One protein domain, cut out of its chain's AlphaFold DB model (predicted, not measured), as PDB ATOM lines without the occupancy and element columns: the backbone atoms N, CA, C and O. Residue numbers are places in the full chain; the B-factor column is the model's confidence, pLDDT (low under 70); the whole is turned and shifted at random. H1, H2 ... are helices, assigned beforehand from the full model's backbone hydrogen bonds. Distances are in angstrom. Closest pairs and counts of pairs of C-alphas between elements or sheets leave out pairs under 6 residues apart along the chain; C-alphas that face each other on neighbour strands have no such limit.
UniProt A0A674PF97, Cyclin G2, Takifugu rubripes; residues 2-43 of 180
ATOM      1  N   ALA A   2     -41.707 -34.998  23.711       87.50
ATOM      2  CA  ALA A   2     -43.034 -34.596  23.187       87.50
ATOM      3  C   ALA A   2     -44.146 -34.618  24.257       87.50
ATOM      4  O   ALA A   2     -44.765 -33.587  24.497       87.50
ATOM      5  N   ALA A   3     -44.295 -35.739  24.973       88.56
ATOM      6  CA  ALA A   3     -45.263 -35.862  26.068       88.56
ATOM      7  C   ALA A   3     -45.050 -34.811  27.172       88.56
ATOM      8  O   ALA A   3     -46.010 -34.232  27.649       88.56
ATOM      9  N   LYS A   4     -43.793 -34.468  27.504       88.81
ATOM     10  CA  LYS A   4     -43.470 -33.425  28.501       88.81
ATOM     11  C   LYS A   4     -43.987 -32.027  28.114       88.81
ATOM     12  O   LYS A   4     -44.016 -31.146  28.959       88.81
ATOM     13  N   VAL A   5     -44.319 -31.795  26.840       87.44
ATOM     14  CA  VAL A   5     -44.846 -30.510  26.343       87.44
ATOM     15  C   VAL A   5     -46.361 -30.531  26.177       87.44
ATOM     16  O   VAL A   5     -46.984 -29.474  26.265       87.44
ATOM     17  N   THR A   6     -46.936 -31.692  25.861       84.81
ATOM     18  CA  THR A   6     -48.359 -31.822  25.515       84.81
ATOM     19  C   THR A   6     -49.215 -32.322  26.666       84.81
ATOM     20  O   THR A   6     -50.374 -31.934  26.744       84.81
ATOM     21  N   GLU A   7     -48.655 -33.151  27.543       86.25
ATOM     22  CA  GLU A   7     -49.376 -33.817  28.622       86.25
ATOM     23  C   GLU A   7     -49.150 -33.131  29.971       86.25
ATOM     24  O   GLU A   7     -48.122 -32.495  30.215       86.25
ATOM     25  N   GLU A   8     -50.110 -33.317  30.875       85.69
ATOM     26  CA  GLU A   8     -49.957 -32.983  32.289       85.69
ATOM     27  C   GLU A   8     -48.899 -33.875  32.952       85.69
ATOM     28  O   GLU A   8     -48.702 -35.030  32.569       85.69
ATOM     29  N   GLU A   9     -48.237 -33.359  33.989       83.00
ATOM     30  CA  GLU A   9     -47.126 -34.047  34.657       83.00
ATOM     31  C   GLU A   9     -47.530 -35.418  35.231       83.00
ATOM     32  O   GLU A   9     -46.752 -36.369  35.179       83.00
ATOM     33  N   CYS A  10     -48.781 -35.557  35.686       81.75
ATOM     34  CA  CYS A  10     -49.350 -36.811  36.189       81.75
ATOM     35  C   CYS A  10     -49.534 -37.896  35.111       81.75
ATOM     36  O   CYS A  10     -49.602 -39.078  35.449       81.75
ATOM     37  N   ASN A  11     -49.585 -37.517  33.831       85.31
ATOM     38  CA  ASN A  11     -49.735 -38.432  32.698       85.31
ATOM     39  C   ASN A  11     -48.379 -38.836  32.092       85.31
ATOM     40  O   ASN A  11     -48.326 -39.621  31.141       85.31
ATOM     41  N   LEU A  12     -47.265 -38.314  32.620       86.94
ATOM     42  CA  LEU A  12     -45.932 -38.628  32.121       86.94
ATOM     43  C   LEU A  12     -45.456 -39.989  32.627       86.94
ATOM     44  O   LEU A  12     -45.414 -40.262  33.823       86.94
ATOM     45  N   THR A  13     -45.009 -40.833  31.699       85.38
ATOM     46  CA  THR A  13     -44.322 -42.079  32.045       85.38
ATOM     47  C   THR A  13     -42.878 -41.787  32.483       85.38
ATOM     48  O   THR A  13     -42.148 -41.124  31.733       85.38
ATOM     49  N   PRO A  14     -42.430 -42.298  33.645       88.69
ATOM     50  CA  PRO A  14     -41.039 -42.200  34.085       88.69
ATOM     51  C   PRO A  14     -40.044 -42.782  33.068       88.69
ATOM     52  O   PRO A  14     -40.358 -43.702  32.310       88.69
ATOM     53  N   CYS A  15     -38.817 -42.255  33.042       89.31
ATOM     54  CA  CYS A  15     -37.802 -42.645  32.053       89.31
ATOM     55  C   CYS A  15     -37.370 -44.113  32.179       89.31
ATOM     56  O   CYS A  15     -37.182 -44.792  31.170       89.31
ATOM     57  N   ASP A  16     -37.233 -44.614  33.403       87.88
ATOM     58  CA  ASP A  16     -36.937 -46.014  33.707       87.88
ATOM     59  C   ASP A  16     -38.062 -46.948  33.233       87.88
ATOM     60  O   ASP A  16     -37.798 -48.004  32.652       87.88
ATOM     61  N   GLU A  17     -39.317 -46.524  33.383       86.50
ATOM     62  CA  GLU A  17     -40.469 -47.269  32.889       86.50
ATOM     63  C   GLU A  17     -40.540 -47.271  31.355       86.50
ATOM     64  O   GLU A  17     -40.783 -48.323  30.763       86.50
ATOM     65  N   LEU A  18     -40.241 -46.150  30.690       86.88
ATOM     66  CA  LEU A  18     -40.145 -46.096  29.226       86.88
ATOM     67  C   LEU A  18     -39.058 -47.036  28.686       86.88
ATOM     68  O   LEU A  18     -39.303 -47.765  27.723       86.88
ATOM     69  N   ILE A  19     -37.880 -47.066  29.320       87.19
ATOM     70  CA  ILE A  19     -36.786 -47.987  28.966       87.19
ATOM     71  C   ILE A  19     -37.239 -49.440  29.128       87.19
ATOM     72  O   ILE A  19     -36.996 -50.271  28.245       87.19
ATOM     73  N   ARG A  20     -37.938 -49.742  30.230       82.75
ATOM     74  CA  ARG A  20     -38.485 -51.072  30.517       82.75
ATOM     75  C   ARG A  20     -39.514 -51.503  29.471       82.75
ATOM     76  O   ARG A  20     -39.415 -52.618  28.960       82.75
ATOM     77  N   ILE A  21     -40.472 -50.635  29.138       81.25
ATOM     78  CA  ILE A  21     -41.519 -50.903  28.140       81.25
ATOM     79  C   ILE A  21     -40.896 -51.094  26.753       81.25
ATOM     80  O   ILE A  21     -41.213 -52.062  26.065       81.25
ATOM     81  N   GLY A  22     -39.967 -50.215  26.367       79.94
ATOM     82  CA  GLY A  22     -39.271 -50.274  25.081       79.94
ATOM     83  C   GLY A  22     -38.238 -51.398  24.963       79.94
ATOM     84  O   GLY A  22     -37.676 -51.591  23.886       79.94
ATOM     85  N   GLN A  23     -37.963 -52.127  26.054       81.38
ATOM     86  CA  GLN A  23     -36.900 -53.138  26.157       81.38
ATOM     87  C   GLN A  23     -35.546 -52.641  25.643       81.38
ATOM     88  O   GLN A  23     -34.769 -53.372  25.020       81.38
ATOM     89  N   CYS A  24     -35.278 -51.365  25.880       80.31
ATOM     90  CA  CYS A  24     -34.089 -50.710  25.387       80.31
ATOM     91  C   CYS A  24     -32.874 -51.073  26.250       80.31
ATOM     92  O   CYS A  24     -32.984 -51.248  27.459       80.31
ATOM     93  N   ARG A  25     -31.689 -51.171  25.637       87.94
ATOM     94  CA  ARG A  25     -30.428 -51.485  26.339       87.94
ATOM     95  C   ARG A  25     -29.649 -50.240  26.785       87.94
ATOM     96  O   ARG A  25     -28.440 -50.321  26.967       87.94
ATOM     97  N   PHE A  26     -30.317 -49.097  26.898       89.31
ATOM     98  CA  PHE A  26     -29.701 -47.830  27.282       89.31
ATOM     99  C   PHE A  26     -30.154 -47.389  28.675       89.31
ATOM    100  O   PHE A  26     -31.183 -47.838  29.176       89.31
ATOM    101  N   THR A  27     -29.358 -46.535  29.311       93.69
ATOM    102  CA  THR A  27     -29.607 -46.039  30.669       93.69
ATOM    103  C   THR A  27     -30.521 -44.811  30.671       93.69
ATOM    104  O   THR A  27     -30.745 -44.182  29.636       93.69
ATOM    105  N   VAL A  28     -31.023 -44.419  31.849       93.75
ATOM    106  CA  VAL A  28     -31.742 -43.139  32.016       93.75
ATOM    107  C   VAL A  28     -30.856 -41.966  31.583       93.75
ATOM    108  O   VAL A  28     -31.317 -41.095  30.853       93.75
ATOM    109  N   SER A  29     -29.563 -42.000  31.924       95.06
ATOM    110  CA  SER A  29     -28.602 -40.972  31.509       95.06
ATOM    111  C   SER A  29     -28.442 -40.897  29.985       95.06
ATOM    112  O   SER A  29     -28.347 -39.801  29.432       95.06
ATOM    113  N   ASP A  30     -28.472 -42.031  29.275       95.56
ATOM    114  CA  ASP A  30     -28.466 -42.031  27.807       95.56
ATOM    115  C   ASP A  30     -29.716 -41.366  27.226       95.56
ATOM    116  O   ASP A  30     -29.614 -40.614  26.252       95.56
ATOM    117  N   LEU A  31     -30.884 -41.619  27.826       93.38
ATOM    118  CA  LEU A  31     -32.151 -41.028  27.400       93.38
ATOM    119  C   LEU A  31     -32.172 -39.511  27.637       93.38
ATOM    120  O   LEU A  31     -32.544 -38.763  26.735       93.38
ATOM    121  N   GLU A  32     -31.708 -39.051  28.799       93.62
ATOM    122  CA  GLU A  32     -31.565 -37.625  29.125       93.62
ATOM    123  C   GLU A  32     -30.562 -36.926  28.199       93.62
ATOM    124  O   GLU A  32     -30.823 -35.838  27.676       93.62
ATOM    125  N   ARG A  33     -29.423 -37.575  27.929       96.19
ATOM    126  CA  ARG A  33     -28.424 -37.071  26.983       96.19
ATOM    127  C   ARG A  33     -29.012 -36.942  25.581       96.19
ATOM    128  O   ARG A  33     -28.771 -35.933  24.919       96.19
ATOM    129  N   MET A  34     -29.778 -37.933  25.121       95.44
ATOM    130  CA  MET A  34     -30.422 -37.882  23.809       95.44
ATOM    131  C   MET A  34     -31.525 -36.823  23.757       95.44
ATOM    132  O   MET A  34     -31.630 -36.118  22.757       95.44
ATOM    133  N   GLU A  35     -32.302 -36.654  24.828       93.31
ATOM    134  CA  GLU A  35     -33.286 -35.573  24.934       93.31
ATOM    135  C   GLU A  35     -32.618 -34.205  24.764       93.31
ATOM    136  O   GLU A  35     -33.086 -33.405  23.956       93.31
ATOM    137  N   LYS A  36     -31.477 -33.974  25.426       93.81
ATOM    138  CA  LYS A  36     -30.698 -32.742  25.262       93.81
ATOM    139  C   LYS A  36     -30.202 -32.554  23.827       93.81
ATOM    140  O   LYS A  36     -30.403 -31.494  23.248       93.81
ATOM    141  N   ILE A  37     -29.617 -33.592  23.222       95.81
ATOM    142  CA  ILE A  37     -29.131 -33.530  21.832       95.81
ATOM    143  C   ILE A  37     -30.271 -33.180  20.872       95.81
ATOM    144  O   ILE A  37     -30.102 -32.332  19.998       95.81
ATOM    145  N   VAL A  38     -31.427 -33.829  21.010       93.12
ATOM    146  CA  VAL A  38     -32.585 -33.575  20.145       93.12
ATOM    147  C   VAL A  38     -33.120 -32.160  20.363       93.12
ATOM    148  O   VAL A  38     -33.401 -31.469  19.381       93.12
ATOM    149  N   ALA A  39     -33.220 -31.709  21.616       91.88
ATOM    150  CA  ALA A  39     -33.655 -30.356  21.943       91.88
ATOM    151  C   ALA A  39     -32.740 -29.296  21.307       91.88
ATOM    152  O   ALA A  39     -33.235 -28.380  20.643       91.88
ATOM    153  N   ASP A  40     -31.422 -29.482  21.423       93.62
ATOM    154  CA  ASP A  40     -30.409 -28.594  20.848       93.62
ATOM    155  C   ASP A  40     -30.475 -28.593  19.312       93.62
ATOM    156  O   ASP A  40     -30.457 -27.542  18.674       93.62
ATOM    157  N   LYS A  41     -30.600 -29.772  18.685       93.44
ATOM    158  CA  LYS A  41     -30.639 -29.903  17.217       93.44
ATOM    159  C   LYS A  41     -31.883 -29.292  16.591       93.44
ATOM    160  O   LYS A  41     -31.804 -28.753  15.490       93.44
ATOM    161  N   LEU A  42     -33.022 -29.403  17.264       86.19
ATOM    162  CA  LEU A  42     -34.290 -28.898  16.754       86.19
ATOM    163  C   LEU A  42     -34.549 -27.441  17.149       86.19
ATOM    164  O   LEU A  42     -35.576 -26.900  16.741       86.19
ATOM    165  N   ASN A  43     -33.659 -26.812  17.936       85.06
ATOM    166  CA  ASN A  43     -33.948 -25.560  18.646       85.06
ATOM    167  C   ASN A  43     -35.349 -25.621  19.266       85.06
ATOM    168  O   ASN A  43     -36.206 -24.779  18.990       85.06
TER     169      ASN A  43
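What this domain is: This is residues 2 to 43 of the 180 residues of the protein "Cyclin G2" of Takifugu rubripes (UniProt A0A674PF97). The model is a flat, open C: the short helix H1 lies at one end, the short H2 at the bend, and the long H3 makes the other arm. H1 touches no helix, and residues 36 to 43 stick out. The 42 printed residues have three named helices in the order H1, H2, H3 and no named strand, the class all helix. The whole is only just loose, close to compact, with a radius of gyration of the C-alphas of 11.2 A and spans of 28 by 24 by 13 A.

How they stand to each other: Begin at H1, residues 2 to 6; it is apart from H2, residues 15 to 21, and from H3, residues 28 to 42. H3 touches H2 with residues 28 to 31 alone; their closest C-alphas, of Cys 15 and Val 28, are 6.1 A apart. Their lines are about perpendicular, at 76 degrees. In H1, H2 and H3 every O i to N i+4 pair is within hydrogen-bond range.

Where its parts are: Find C-alpha 2 at (-43.034, -34.596, 23.187), where H1 begins; it spans 6.4 A. H2 spans 9.9 A. H3 runs 21.0 A to C-alpha 42 at (-34.290, -28.898, 16.754).

The domain as a whole: The farthest C-alphas, of Gln 23 and Asn 43, are 28.7 A apart. The printed part has no cut, and both links are short. No printed residue is under 70 in pLDDT.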